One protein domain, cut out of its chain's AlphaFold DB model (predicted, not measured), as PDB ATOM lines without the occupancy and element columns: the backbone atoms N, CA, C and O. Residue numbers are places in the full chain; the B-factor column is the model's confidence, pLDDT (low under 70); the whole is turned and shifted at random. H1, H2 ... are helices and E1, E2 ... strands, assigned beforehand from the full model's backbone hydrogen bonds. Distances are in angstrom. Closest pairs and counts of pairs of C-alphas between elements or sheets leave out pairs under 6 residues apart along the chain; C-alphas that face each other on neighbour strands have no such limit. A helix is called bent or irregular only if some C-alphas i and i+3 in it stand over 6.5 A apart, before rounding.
ATOM      1  N   VAL A   6      -2.157 -48.151 -21.967       95.19
ATOM      2  CA  VAL A   6      -3.403 -48.917 -22.127       95.19
ATOM      3  C   VAL A   6      -4.582 -47.968 -22.320       95.19
ATOM      4  O   VAL A   6      -5.421 -48.196 -23.187       95.19
ATOM      5  N   THR A   7      -4.602 -46.854 -21.584       96.31
ATOM      6  CA  THR A   7      -5.651 -45.824 -21.708       96.31
ATOM      7  C   THR A   7      -5.622 -45.059 -23.027       96.31
ATOM      8  O   THR A   7      -6.591 -44.383 -23.363       96.31
ATOM      9  N   LEU A   8      -4.519 -45.152 -23.774       97.25
ATOM     10  CA  LEU A   8      -4.343 -44.467 -25.051       97.25
ATOM     11  C   LEU A   8      -4.692 -45.355 -26.248       97.25
ATOM     12  O   LEU A   8      -4.670 -44.857 -27.371       97.25
ATOM     13  N   LEU A   9      -4.976 -46.643 -26.050       97.88
ATOM     14  CA  LEU A   9      -5.359 -47.550 -27.130       97.88
ATOM     15  C   LEU A   9      -6.826 -47.339 -27.525       97.88
ATOM     16  O   LEU A   9      -7.705 -47.250 -26.671       97.88
ATOM     17  N   THR A  10      -7.113 -47.306 -28.826       97.75
ATOM     18  CA  THR A  10      -8.498 -47.242 -29.331       97.75
ATOM     19  C   THR A  10      -9.188 -48.604 -29.313       97.75
ATOM     20  O   THR A  10     -10.411 -48.675 -29.380       97.75
ATOM     21  N   GLN A  11      -8.405 -49.682 -29.269       96.25
ATOM     22  CA  GLN A  11      -8.860 -51.070 -29.262       96.25
ATOM     23  C   GLN A  11      -7.784 -51.982 -28.650       96.25
ATOM     24  O   GLN A  11      -6.619 -51.576 -28.582       96.25
ATOM     25  N   PRO A  12      -8.131 -53.210 -28.220       97.00
ATOM     26  CA  PRO A  12      -7.138 -54.193 -27.799       97.00
ATOM     27  C   PRO A  12      -6.080 -54.449 -28.892       97.00
ATOM     28  O   PRO A  12      -6.438 -54.442 -30.072       97.00
ATOM     29  N   PRO A  13      -4.807 -54.699 -28.529       97.00
ATOM     30  CA  PRO A  13      -3.776 -55.094 -29.487       97.00
ATOM     31  C   PRO A  13      -4.188 -56.327 -30.298       97.00
ATOM     32  O   PRO A  13      -4.746 -57.275 -29.742       97.00
ATOM     33  N   THR A  14      -3.874 -56.331 -31.593       96.81
ATOM     34  CA  THR A  14      -4.088 -57.488 -32.477       96.81
ATOM     35  C   THR A  14      -2.754 -58.082 -32.912       96.81
ATOM     36  O   THR A  14      -1.724 -57.414 -32.854       96.81
ATOM     37  N   VAL A  15      -2.765 -59.356 -33.300       95.19
ATOM     38  CA  VAL A  15      -1.574 -60.085 -33.748       95.19
ATOM     39  C   VAL A  15      -1.798 -60.564 -35.174       95.19
ATOM     40  O   VAL A  15      -2.823 -61.178 -35.463       95.19
ATOM     41  N   GLU A  16      -0.831 -60.292 -36.038       94.25
ATOM     42  CA  GLU A  16      -0.728 -60.836 -37.386       94.25
ATOM     43  C   GLU A  16       0.368 -61.908 -37.394       94.25
ATOM     44  O   GLU A  16       1.487 -61.660 -36.942       94.25
ATOM     45  N   GLU A  17       0.037 -63.109 -37.867       92.00
ATOM     46  CA  GLU A  17       0.983 -64.215 -38.033       92.00
ATOM     47  C   GLU A  17       1.435 -64.277 -39.493       92.00
ATOM     48  O   GLU A  17       0.609 -64.324 -40.405       92.00
ATOM     49  N   GLY A  18       2.749 -64.239 -39.703       83.50
ATOM     50  CA  GLY A  18       3.371 -64.420 -41.007       83.50
ATOM     51  C   GLY A  18       3.546 -65.896 -41.362       83.50
ATOM     52  O   GLY A  18       3.610 -66.766 -40.494       83.50
ATOM     53  N   ASP A  19       3.703 -66.173 -42.658       80.75
ATOM     54  CA  ASP A  19       3.874 -67.534 -43.194       80.75
ATOM     55  C   ASP A  19       5.127 -68.264 -42.658       80.75
ATOM     56  O   ASP A  19       5.236 -69.486 -42.759       80.75
ATOM     57  N   ASP A  20       6.089 -67.528 -42.093       84.75
ATOM     58  CA  ASP A  20       7.329 -68.042 -41.505       84.75
ATOM     59  C   ASP A  20       7.232 -68.316 -39.990       84.75
ATOM     60  O   ASP A  20       8.238 -68.651 -39.354       84.75
ATOM     61  N   GLY A  21       6.032 -68.192 -39.410       83.06
ATOM     62  CA  GLY A  21       5.765 -68.393 -37.984       83.06
ATOM     63  C   GLY A  21       6.215 -67.230 -37.097       83.06
ATOM     64  O   GLY A  21       6.335 -67.400 -35.883       83.06
ATOM     65  N   ARG A  22       6.515 -66.060 -37.676       91.19
ATOM     66  CA  ARG A  22       6.765 -64.827 -36.919       91.19
ATOM     67  C   ARG A  22       5.488 -64.028 -36.737       91.19
ATOM     68  O   ARG A  22       4.569 -64.093 -37.548       91.19
ATOM     69  N   TYR A  23       5.469 -63.223 -35.682       93.62
ATOM     70  CA  TYR A  23       4.327 -62.378 -35.351       93.62
ATOM     71  C   TYR A  23       4.655 -60.896 -35.513       93.62
ATOM     72  O   TYR A  23       5.770 -60.457 -35.219       93.62
ATOM     73  N   VAL A  24       3.648 -60.109 -35.877       96.88
ATOM     74  CA  VAL A  24       3.638 -58.650 -35.742       96.88
ATOM     75  C   VAL A  24       2.465 -58.267 -34.851       96.88
ATOM     76  O   VAL A  24       1.351 -58.749 -35.034       96.88
ATOM     77  N   ILE A  25       2.710 -57.405 -33.863       97.62
ATOM     78  CA  ILE A  25       1.637 -56.832 -33.042       97.62
ATOM     79  C   ILE A  25       1.221 -55.493 -33.631       97.62
ATOM     80  O   ILE A  25       2.054 -54.603 -33.794       97.62
ATOM     81  N   ASP A  26      -0.072 -55.327 -33.872       97.88
ATOM     82  CA  ASP A  26      -0.681 -54.064 -34.261       97.88
ATOM     83  C   ASP A  26      -1.186 -53.310 -33.025       97.88
ATOM     84  O   ASP A  26      -2.013 -53.803 -32.250       97.88
ATOM     85  N   LEU A  27      -0.705 -52.079 -32.858       98.31
ATOM     86  CA  LEU A  27      -1.150 -51.147 -31.825       98.31
ATOM     87  C   LEU A  27      -1.808 -49.934 -32.474       98.31
ATOM     88  O   LEU A  27      -1.187 -49.236 -33.279       98.31
ATOM     89  N   GLN A  28      -3.039 -49.637 -32.065       98.31
ATOM     90  CA  GLN A  28      -3.746 -48.439 -32.503       98.31
ATOM     91  C   GLN A  28      -3.978 -47.504 -31.321       98.31
ATOM     92  O   GLN A  28      -4.772 -47.786 -30.425       98.31
ATOM     93  N   PHE A  29      -3.263 -46.383 -31.327       98.44
ATOM     94  CA  PHE A  29      -3.375 -45.334 -30.327       98.44
ATOM     95  C   PHE A  29      -4.312 -44.214 -30.784       98.44
ATOM     96  O   PHE A  29      -4.415 -43.895 -31.970       98.44
ATOM     97  N   MET A  30      -4.956 -43.567 -29.816       98.19
ATOM     98  CA  MET A  30      -5.718 -42.336 -30.001       98.19
ATOM     99  C   MET A  30      -4.807 -41.206 -30.498       98.19
ATOM    100  O   MET A  30      -3.629 -41.149 -30.147       98.19
ATOM    101  N   GLU A  31      -5.362 -40.248 -31.243       96.75
ATOM    102  CA  GLU A  31      -4.618 -39.081 -31.756       96.75
ATOM    103  C   GLU A  31      -3.926 -38.277 -30.638       96.75
ATOM    104  O   GLU A  31      -2.803 -37.797 -30.805       96.75
ATOM    105  N   ILE A  32      -4.540 -38.223 -29.447       96.81
ATOM    106  CA  ILE A  32      -3.987 -37.534 -28.271       96.81
ATOM    107  C   ILE A  32      -2.673 -38.148 -27.760       96.81
ATOM    108  O   ILE A  32      -1.953 -37.491 -27.013       96.81
ATOM    109  N   ALA A  33      -2.314 -39.374 -28.163       96.62
ATOM    110  CA  ALA A  33      -1.123 -40.060 -27.664       96.62
ATOM    111  C   ALA A  33       0.165 -39.254 -27.883       96.62
ATOM    112  O   ALA A  33       0.966 -39.140 -26.958       96.62
ATOM    113  N   ASN A  34       0.327 -38.611 -29.046       93.06
ATOM    114  CA  ASN A  34       1.487 -37.752 -29.312       93.06
ATOM    115  C   ASN A  34       1.589 -36.609 -28.290       93.06
ATOM    116  O   ASN A  34       2.651 -36.395 -27.704       93.06
ATOM    117  N   GLN A  35       0.480 -35.910 -28.027       94.75
ATOM    118  CA  GLN A  35       0.449 -34.831 -27.038       94.75
ATOM    119  C   GLN A  35       0.718 -35.363 -25.628       94.75
ATOM    120  O   GLN A  35       1.436 -34.730 -24.855       94.75
ATOM    121  N   THR A  36       0.194 -36.542 -25.296       96.38
ATOM    122  CA  THR A  36       0.445 -37.197 -24.009       96.38
ATOM    123  C   THR A  36       1.925 -37.546 -23.828       96.38
ATOM    124  O   THR A  36       2.467 -37.327 -22.745       96.38
ATOM    125  N   PHE A  37       2.612 -38.026 -24.872       94.38
ATOM    126  CA  PHE A  37       4.053 -38.310 -24.826       94.38
ATOM    127  C   PHE A  37       4.866 -37.032 -24.604       94.38
ATOM    128  O   PHE A  37       5.704 -36.981 -23.702       94.38
ATOM    129  N   VAL A  38       4.552 -35.972 -25.356       92.00
ATOM    130  CA  VAL A  38       5.193 -34.654 -25.220       92.00
ATOM    131  C   VAL A  38       4.979 -34.074 -23.821       92.00
ATOM    132  O   VAL A  38       5.940 -33.637 -23.192       92.00
ATOM    133  N   ASN A  39       3.755 -34.134 -23.288       94.62
ATOM    134  CA  ASN A  39       3.436 -33.661 -21.936       94.62
ATOM    135  C   ASN A  39       4.168 -34.456 -20.844       94.62
ATOM    136  O   ASN A  39       4.416 -33.935 -19.758       94.62
ATOM    137  N   ALA A  40       4.526 -35.712 -21.123       94.31
ATOM    138  CA  ALA A  40       5.351 -36.531 -20.245       94.31
ATOM    139  C   ALA A  40       6.863 -36.291 -20.419       94.31
ATOM    140  O   ALA A  40       7.650 -36.896 -19.693       94.31
ATOM    141  N   GLY A  41       7.275 -35.426 -21.353       92.19
ATOM    142  CA  GLY A  41       8.679 -35.170 -21.674       92.19
ATOM    143  C   GLY A  41       9.354 -36.313 -22.436       92.19
ATOM    144  O   GLY A  41      10.579 -36.401 -22.432       92.19
ATOM    145  N   VAL A  42       8.580 -37.199 -23.071       91.31
ATOM    146  CA  VAL A  42       9.103 -38.342 -23.829       91.31
ATOM    147  C   VAL A  42       8.941 -38.066 -25.324       91.31
ATOM    148  O   VAL A  42       7.810 -38.006 -25.812       91.31
ATOM    149  N   PRO A  43      10.039 -37.916 -26.086       90.25
ATOM    150  CA  PRO A  43       9.954 -37.791 -27.535       90.25
ATOM    151  C   PRO A  43       9.238 -38.993 -28.154       90.25
ATOM    152  O   PRO A  43       9.442 -40.133 -27.728       90.25
ATOM    153  N   ARG A  44       8.449 -38.753 -29.208       91.94
ATOM    154  CA  ARG A  44       7.716 -39.804 -29.940       91.94
ATOM    155  C   ARG A  44       8.623 -40.983 -30.291       91.94
ATOM    156  O   ARG A  44       8.279 -42.123 -30.011       91.94
ATOM    157  N   SER A  45       9.804 -40.707 -30.837       92.25
ATOM    158  CA  SER A  45      10.790 -41.724 -31.207       92.25
ATOM    159  C   SER A  45      11.222 -42.614 -30.039       92.25
ATOM    160  O   SER A  45      11.273 -43.830 -30.189       92.25
ATOM    161  N   VAL A  46      11.478 -42.022 -28.870       91.69
ATOM    162  CA  VAL A  46      11.869 -42.742 -27.648       91.69
ATOM    163  C   VAL A  46      10.719 -43.607 -27.140       91.69
ATOM    164  O   VAL A  46      10.947 -44.749 -26.749       91.69
ATOM    165  N   MET A  47       9.481 -43.107 -27.192       94.50
ATOM    166  CA  MET A  47       8.308 -43.895 -26.804       94.50
ATOM    167  C   MET A  47       8.114 -45.108 -27.722       94.50
ATOM    168  O   MET A  47       7.942 -46.228 -27.240       94.50
ATOM    169  N   LEU A  48       8.191 -44.912 -29.042       95.50
ATOM    170  CA  LEU A  48       8.061 -46.004 -30.012       95.50
ATOM    171  C   LEU A  48       9.199 -47.026 -29.870       95.50
ATOM    172  O   LEU A  48       8.944 -48.231 -29.919       95.50
ATOM    173  N   ALA A  49      10.428 -46.564 -29.610       94.50
ATOM    174  CA  ALA A  49      11.556 -47.431 -29.288       94.50
ATOM    175  C   ALA A  49      11.271 -48.266 -28.030       94.50
ATOM    176  O   ALA A  49      11.410 -49.487 -28.060       94.50
ATOM    177  N   ALA A  50      10.821 -47.637 -26.938       94.50
ATOM    178  CA  ALA A  50      10.544 -48.310 -25.669       94.50
ATOM    179  C   ALA A  50       9.458 -49.390 -25.801       94.50
ATOM    180  O   ALA A  50       9.636 -50.503 -25.298       94.50
ATOM    181  N   ILE A  51       8.368 -49.094 -26.519       96.00
ATOM    182  CA  ILE A  51       7.303 -50.061 -26.823       96.00
ATOM    183  C   ILE A  51       7.873 -51.238 -27.619       96.00
ATOM    184  O   ILE A  51       7.711 -52.392 -27.219       96.00
ATOM    185  N   THR A  52       8.588 -50.944 -28.710       96.94
ATOM    186  CA  THR A  52       9.159 -51.957 -29.608       96.94
ATOM    187  C   THR A  52      10.128 -52.870 -28.862       96.94
ATOM    188  O   THR A  52       9.997 -54.091 -28.929       96.94
ATOM    189  N   TYR A  53      11.062 -52.310 -28.089       95.25
ATOM    190  CA  TYR A  53      12.009 -53.086 -27.285       95.25
ATOM    191  C   TYR A  53      11.318 -53.951 -26.237       95.25
ATOM    192  O   TYR A  53      11.704 -55.106 -26.065       95.25
ATOM    193  N   THR A  54      10.317 -53.414 -25.540       94.69
ATOM    194  CA  THR A  54       9.619 -54.151 -24.481       94.69
ATOM    195  C   THR A  54       8.894 -55.356 -25.070       94.69
ATOM    196  O   THR A  54       9.155 -56.487 -24.666       94.69
ATOM    197  N   LEU A  55       8.047 -55.144 -26.079       95.75
ATOM    198  CA  LEU A  55       7.259 -56.225 -26.675       95.75
ATOM    199  C   LEU A  55       8.155 -57.286 -27.328       95.75
ATOM    200  O   LEU A  55       7.993 -58.470 -27.048       95.75
ATOM    201  N   THR A  56       9.161 -56.874 -28.108       95.06
ATOM    202  CA  THR A  56      10.080 -57.815 -28.788       95.06
ATOM    203  C   THR A  56      11.062 -58.517 -27.848       95.06
ATOM    204  O   THR A  56      11.729 -59.464 -28.254       95.06
ATOM    205  N   THR A  57      11.180 -58.081 -26.589       93.75
ATOM    206  CA  THR A  57      11.989 -58.783 -25.578       93.75
ATOM    207  C   THR A  57      11.197 -59.879 -24.873       93.75
ATOM    208  O   THR A  57      11.757 -60.931 -24.575       93.75
ATOM    209  N   PHE A  58       9.915 -59.642 -24.584       93.25
ATOM    210  CA  PHE A  58       9.126 -60.529 -23.722       93.25
ATOM    211  C   PHE A  58       8.158 -61.446 -24.473       93.25
ATOM    212  O   PHE A  58       7.669 -62.404 -23.877       93.25
ATOM    213  N   ILE A  59       7.895 -61.193 -25.757       92.81
ATOM    214  CA  ILE A  59       7.008 -62.017 -26.585       92.81
ATOM    215  C   ILE A  59       7.864 -62.829 -27.568       92.81
ATOM    216  O   ILE A  59       8.476 -62.248 -28.468       92.81
ATOM    217  N   PRO A  60       7.945 -64.165 -27.407       89.75
ATOM    218  CA  PRO A  60       8.699 -65.021 -28.318       89.75
ATOM    219  C   PRO A  60       8.210 -64.894 -29.762       89.75
ATOM    220  O   PRO A  60       7.018 -64.728 -29.994       89.75
ATOM    221  N   GLN A  61       9.134 -65.011 -30.723       92.38
ATOM    222  CA  GLN A  61       8.857 -64.983 -32.173       92.38
ATOM    223  C   GLN A  61       8.227 -63.678 -32.697       92.38
ATOM    224  O   GLN A  61       7.900 -63.587 -33.879       92.38
ATOM    225  N   LEU A  62       8.111 -62.642 -31.858       95.62
ATOM    226  CA  LEU A  62       7.682 -61.324 -32.301       95.62
ATOM    227  C   LEU A  62       8.780 -60.676 -33.152       95.62
ATOM    228  O   LEU A  62       9.870 -60.380 -32.659       95.62
ATOM    229  N   GLU A  63       8.483 -60.429 -34.423       95.25
ATOM    230  CA  GLU A  63       9.384 -59.738 -35.346       95.25
ATOM    231  C   GLU A  63       9.453 -58.239 -35.041       95.25
ATOM    232  O   GLU A  63      10.523 -57.626 -35.086       95.25
ATOM    233  N   GLY A  64       8.307 -57.642 -34.724       97.00
ATOM    234  CA  GLY A  64       8.193 -56.211 -34.510       97.00
ATOM    235  C   GLY A  64       6.777 -55.775 -34.177       97.00
ATOM    236  O   GLY A  64       5.899 -56.580 -33.863       97.00
ATOM    237  N   VAL A  65       6.571 -54.465 -34.230       98.06
ATOM    238  CA  VAL A  65       5.304 -53.825 -33.879       98.06
ATOM    239  C   VAL A  65       4.888 -52.905 -35.016       98.06
ATOM    240  O   VAL A  65       5.695 -52.130 -35.521       98.06
ATOM    241  N   ARG A  66       3.624 -52.946 -35.412       98.00
ATOM    242  CA  ARG A  66       3.032 -51.964 -36.313       98.00
ATOM    243  C   ARG A  66       2.221 -50.991 -35.471       98.00
ATOM    244  O   ARG A  66       1.349 -51.391 -34.708       98.00
ATOM    245  N   ILE A  67       2.540 -49.704 -35.560       98.31
ATOM    246  CA  ILE A  67       1.910 -48.683 -34.717       98.31
ATOM    247  C   ILE A  67       1.128 -47.712 -35.595       98.31
ATOM    248  O   ILE A  67       1.620 -47.271 -36.631       98.31
ATOM    249  N   ARG A  68      -0.083 -47.361 -35.161       98.25
ATOM    250  CA  ARG A  68      -0.897 -46.274 -35.711       98.25
ATOM    251  C   ARG A  68      -1.245 -45.286 -34.602       98.25
ATOM    252  O   ARG A  68      -1.594 -45.707 -33.502       98.25
ATOM    253  N   ILE A  69      -1.166 -43.985 -34.878       97.69
ATOM    254  CA  ILE A  69      -1.603 -42.921 -33.958       97.69
ATOM    255  C   ILE A  69      -2.671 -42.084 -34.664       97.69
ATOM    256  O   ILE A  69      -2.394 -41.438 -35.672       97.69
ATOM    257  N   GLY A  70      -3.909 -42.120 -34.165       96.69
ATOM    258  CA  GLY A  70      -5.057 -41.568 -34.885       96.69
ATOM    259  C   GLY A  70      -5.228 -42.260 -36.241       96.69
ATOM    260  O   GLY A  70      -5.416 -43.476 -36.302       96.69
ATOM    261  N   ASN A  71      -5.118 -41.489 -37.324       95.44
ATOM    262  CA  ASN A  71      -5.181 -41.993 -38.702       95.44
ATOM    263  C   ASN A  71      -3.795 -42.231 -39.332       95.44
ATOM    264  O   ASN A  71      -3.714 -42.724 -40.454       95.44
ATOM    265  N   GLU A  72      -2.709 -41.883 -38.639       97.06
ATOM    266  CA  GLU A  72      -1.344 -41.977 -39.160       97.06
ATOM    267  C   GLU A  72      -0.758 -43.364 -38.889       97.06
ATOM    268  O   GLU A  72      -0.525 -43.740 -37.735       97.06
ATOM    269  N   GLN A  73      -0.487 -44.116 -39.956       97.62
ATOM    270  CA  GLN A  73       0.372 -45.293 -39.891       97.62
ATOM    271  C   GLN A  73       1.822 -44.840 -39.706       97.62
ATOM    272  O   GLN A  73       2.311 -44.009 -40.469       97.62
ATOM    273  N   ILE A  74       2.527 -45.386 -38.715       97.44
ATOM    274  CA  ILE A  74       3.946 -45.072 -38.543       97.44
ATOM    275  C   ILE A  74       4.751 -45.824 -39.601       97.44
ATOM    276  O   ILE A  74       4.878 -47.045 -39.535       97.44
ATOM    277  N   GLU A  75       5.316 -45.085 -40.551       96.88
ATOM    278  CA  GLU A  75       6.202 -45.616 -41.601       96.88
ATOM    279  C   GLU A  75       7.653 -45.159 -41.421       96.88
ATOM    280  O   GLU A  75       8.578 -45.747 -41.975       96.88
ATOM    281  N   GLY A  76       7.868 -44.135 -40.599       94.56
ATOM    282  CA  GLY A  76       9.190 -43.660 -40.242       94.56
ATOM    283  C   GLY A  76       9.152 -42.613 -39.141       94.56
ATOM    284  O   GLY A  76       8.093 -42.113 -38.757       94.56
ATOM    285  N   ILE A  77      10.330 -42.280 -38.627       92.56
ATOM    286  CA  ILE A  77      10.530 -41.233 -37.625       92.56
ATOM    287  C   ILE A  77      11.783 -40.430 -37.941       92.56
ATOM    288  O   ILE A  77      12.728 -40.945 -38.526       92.56
ATOM    289  N   VAL A  78      11.809 -39.184 -37.480       89.88
ATOM    290  CA  VAL A  78      13.028 -38.377 -37.401       89.88
ATOM    291  C   VAL A  78      13.315 -38.173 -35.920       89.88
ATOM    292  O   VAL A  78      12.638 -37.373 -35.267       89.88
ATOM    293  N   PRO A  79      14.217 -38.963 -35.332       84.69
ATOM    294  CA  PRO A  79      14.418 -38.913 -33.907       84.69
ATOM    295  C   PRO A  79      15.402 -37.782 -33.566       84.69
ATOM    296  O   PRO A  79      16.444 -37.618 -34.200       84.69
ATOM    297  N   GLY A  80      15.020 -36.947 -32.597       75.44
ATOM    298  CA  GLY A  80      15.877 -35.898 -32.047       75.44
ATOM    299  C   GLY A  80      16.706 -36.423 -30.875       75.44
ATOM    300  O   GLY A  80      16.263 -37.327 -30.165       75.44
ATOM    301  N   GLY A  81      17.889 -35.855 -30.647       74.25
ATOM    302  CA  GLY A  81      18.740 -36.248 -29.525       74.25
ATOM    303  C   GLY A  81      20.223 -35.988 -29.762       74.25
ATOM    304  O   GLY A  81      20.595 -35.158 -30.583       74.25
ATOM    305  N   ILE A  82      21.046 -36.706 -28.996       68.56
ATOM    306  CA  ILE A  82      22.505 -36.534 -28.899       68.56
ATOM    307  C   ILE A  82      23.300 -37.743 -29.424       68.56
ATOM    308  O   ILE A  82      24.492 -37.860 -29.167       68.56
ATOM    309  N   TYR A  83      22.645 -38.678 -30.110       71.56
ATOM    310  CA  TYR A  83      23.282 -39.878 -30.657       71.56
ATOM    311  C   TYR A  83      23.610 -39.699 -32.148       71.56
ATOM    312  O   TYR A  83      23.099 -38.802 -32.818       71.56
ATOM    313  N   GLU A  84      24.478 -40.565 -32.666       67.06
ATOM    314  CA  GLU A  84      24.855 -40.592 -34.083       67.06
ATOM    315  C   GLU A  84      23.628 -40.838 -34.980       67.06
ATOM    316  O   GLU A  84      22.856 -41.766 -34.740       67.06
ATOM    317  N   GLY A  85      23.430 -39.993 -35.997       70.75
ATOM    318  CA  GLY A  85      22.242 -40.035 -36.860       70.75
ATOM    319  C   GLY A  85      21.002 -39.346 -36.270       70.75
ATOM    320  O   GLY A  85      19.906 -39.461 -36.819       70.75
ATOM    321  N   ALA A  86      21.121 -38.614 -35.155       78.44
ATOM    322  CA  ALA A  86      20.041 -37.744 -34.697       78.44
ATOM    323  C   ALA A  86      19.686 -36.703 -35.776       78.44
ATOM    324  O   ALA A  86      20.557 -36.045 -36.341       78.44
ATOM    325  N   GLY A  87      18.391 -36.553 -36.055       81.62
ATOM    326  CA  GLY A  87      17.887 -35.730 -37.158       81.62
ATOM    327  C   GLY A  87      17.818 -36.441 -38.514       81.62
ATOM    328  O   GLY A  87      17.217 -35.894 -39.436       81.62
ATOM    329  N   GLU A  88      18.352 -37.658 -38.639       86.56
ATOM    330  CA  GLU A  88      18.186 -38.483 -39.839       86.56
ATOM    331  C   GLU A  88      16.890 -39.294 -39.776       86.56
ATOM    332  O   GLU A  88      16.431 -39.714 -38.711       86.56
ATOM    333  N   GLN A  89      16.263 -39.509 -40.930       90.62
ATOM    334  CA  GLN A  89      15.024 -40.272 -40.996       90.62
ATOM    335  C   GLN A  89      15.303 -41.774 -40.917       90.62
ATOM    336  O   GLN A  89      16.077 -42.317 -41.701       90.62
ATOM    337  N   ILE A  90      14.591 -42.458 -40.024       91.62
ATOM    338  CA  ILE A  90      14.512 -43.918 -39.972       91.62
ATOM    339  C   ILE A  90      13.213 -44.327 -40.658       91.62
ATOM    340  O   ILE A  90      12.139 -43.893 -40.242       91.62
ATOM    341  N   LEU A  91      13.312 -45.145 -41.705       94.62
ATOM    342  CA  LEU A  91      12.168 -45.727 -42.409       94.62
ATOM    343  C   LEU A  91      11.976 -47.180 -41.976       94.62
ATOM    344  O   LEU A  91      12.937 -47.945 -41.906       94.62
ATOM    345  N   PHE A  92      10.731 -47.568 -41.722       96.00
ATOM    346  CA  PHE A  92      10.378 -48.908 -41.268       96.00
ATOM    347  C   PHE A  92       9.875 -49.746 -42.441       96.00
ATOM    348  O   PHE A  92       8.815 -49.482 -43.013       96.00
ATOM    349  N   ALA A  93      10.626 -50.788 -42.800       93.62
ATOM    350  CA  ALA A  93      10.240 -51.688 -43.881       93.62
ATOM    351  C   ALA A  93       8.896 -52.375 -43.569       93.62
ATOM    352  O   ALA A  93       8.763 -53.056 -42.545       93.62
ATOM    353  N   GLY A  94       7.908 -52.184 -44.451       92.69
ATOM    354  CA  GLY A  94       6.539 -52.686 -44.273       92.69
ATOM    355  C   GLY A  94       5.777 -52.031 -43.115       92.69
ATOM    356  O   GLY A  94       4.833 -52.625 -42.597       92.69
ATOM    357  N   SER A  95       6.221 -50.854 -42.657       96.19
ATOM    358  CA  SER A  95       5.667 -50.147 -41.490       96.19
ATOM    359  C   SER A  95       5.786 -50.939 -40.179       96.19
ATOM    360  O   SER A  95       5.087 -50.659 -39.205       96.19
ATOM    361  N   VAL A  96       6.675 -51.940 -40.154       97.00
ATOM    362  CA  VAL A  96       6.970 -52.771 -38.983       97.00
ATOM    363  C   VAL A  96       8.208 -52.220 -38.292       97.00
ATOM    364  O   VAL A  96       9.312 -52.271 -38.833       97.00
ATOM    365  N   LEU A  97       8.008 -51.719 -37.079       97.75
ATOM    366  CA  LEU A  97       9.054 -51.230 -36.195       97.75
ATOM    367  C   LEU A  97       9.770 -52.432 -35.586       97.75
ATOM    368  O   LEU A  97       9.173 -53.201 -34.824       97.75
ATOM    369  N   ARG A  98      11.052 -52.594 -35.912       96.12
ATOM    370  CA  ARG A  98      11.887 -53.694 -35.422       96.12
ATOM    371  C   ARG A  98      12.895 -53.193 -34.408       96.12
ATOM    372  O   ARG A  98      13.324 -52.042 -34.411       96.12
ATOM    373  N   ARG A  99      13.348 -54.109 -33.554       93.06
ATOM    374  CA  ARG A  99      14.377 -53.830 -32.544       93.06
ATOM    375  C   ARG A  99      15.657 -53.237 -33.153       93.06
ATOM    376  O   ARG A  99      16.255 -52.343 -32.561       93.06
ATOM    377  N   SER A 100      16.064 -53.724 -34.327       92.06
ATOM    378  CA  SER A 100      17.251 -53.257 -35.058       92.06
ATOM    379  C   SER A 100      17.194 -51.772 -35.410       92.06
ATOM    380  O   SER A 100      18.221 -51.095 -35.326       92.06
ATOM    381  N   ASP A 101      16.001 -51.266 -35.728       93.12
ATOM    382  CA  ASP A 101      15.785 -49.891 -36.190       93.12
ATOM    383  C   ASP A 101      16.084 -48.877 -35.077       93.12
ATOM    384  O   ASP A 101      16.460 -47.738 -35.334       93.12
ATOM    385  N   PHE A 102      15.986 -49.314 -33.819       91.62
ATOM    386  CA  PHE A 102      16.228 -48.497 -32.632       91.62
ATOM    387  C   PHE A 102      17.534 -48.852 -31.913       91.62
ATOM    388  O   PHE A 102      17.720 -48.500 -30.748       91.62
ATOM    389  N   SER A 103      18.450 -49.581 -32.553       87.56
ATOM    390  CA  SER A 103      19.738 -49.950 -31.939       87.56
ATOM    391  C   SER A 103      20.557 -48.731 -31.493       87.56
ATOM    392  O   SER A 103      21.166 -48.766 -30.424       87.56
ATOM    393  N   VAL A 104      20.480 -47.620 -32.235       85.50
ATOM    394  CA  VAL A 104      21.164 -46.348 -31.926       85.50
ATOM    395  C   VAL A 104      20.626 -45.625 -30.686       85.50
ATOM    396  O   VAL A 104      21.297 -44.754 -30.147       85.50
ATOM    397  N   PHE A 105      19.443 -46.004 -30.192       88.25
ATOM    398  CA  PHE A 105      18.823 -45.407 -29.002       88.25
ATOM    399  C   PHE A 105      19.337 -46.036 -27.706       88.25
ATOM    400  O   PHE A 105      19.178 -45.461 -26.628       88.25
ATOM    401  N   LEU A 106      19.923 -47.234 -27.785       88.69
ATOM    402  CA  LEU A 106      20.496 -47.906 -26.628       88.69
ATOM    403  C   LEU A 106      21.892 -47.361 -26.380       88.69
ATOM    404  O   LEU A 106      22.865 -47.857 -26.943       88.69
TER     405      LEU A 106
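What this domain is: This is residues 6 to 106 of the 248 residues of the protein "Germane domain-containing protein" of bioreactor metagenome (UniProt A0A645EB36). A small three-stranded sheet, E1 E2 E3, has one long helix, H2, packed slantwise over E3 on one face, making two layers. The short H3 packs beside H2, the short H1 makes a corner with H2, and the long unnamed stretch 70 to 98 is tied to E3 by short pairings at residues 72 to 73 and 96 to 97. The 101 printed residues run E1 E2 H1 H2 E3 H3; the class is mixed, helices and strands, with 48 residues in named elements, under half. The mixed sheet has the order E1, E2, E3; the whole is compact, radius of gyration of the C-alphas 13.3 A, spanning 38 by 30 by 22 A.

Where its parts are: E1 is residues 14 to 17, beginning at C-alpha 14 (-4.088, -57.488, -32.477). E2 is residues 23 to 29, 19.4 A, and E3 62 to 69, 20.7 A. H2 is residues 44 to 58, 21.7 A, H1 33 to 39, and H3 99 to 105, ending at C-alpha 105 (18.823, -45.407, -29.002).

How they stand to each other: Hairpin E1 and E2 is antiparallel, N 16 to O 24 2.9 A; E2 and E3 are parallel, N 27 to O 66 2.8 A. E2, H1 H2, E3 form a strand-helix-strand unit, parallel strands joined through helices, with a right-handed crossover. H2's height over the sheet is 8.1 A; on the local plane it is only just slantwise to E3, at 33 degrees. H2 touches H3, closest C-alphas Tyr 53 and Arg 99, 5.8 A. With residues 44 to 47 alone it touches H1 only at the corner, closest C-alphas Phe 37 and Arg 44, 6.5 A. H1 and H3 are apart. In H1 and H2 every O i to N i+4 pair is within hydrogen-bond range; H3, irregular with C-alphas 101 and 104 7.7 A apart, has 0 of 3, but 3 of 4 O i to N i+3 pairs.

The domain as a whole: The C-alphas farthest apart, of Asp 19 and Asn 39, are 40.0 A apart. The printed part has no cut; the link E3 to H3 is long. Residues 82 and 84 have pLDDT under 70.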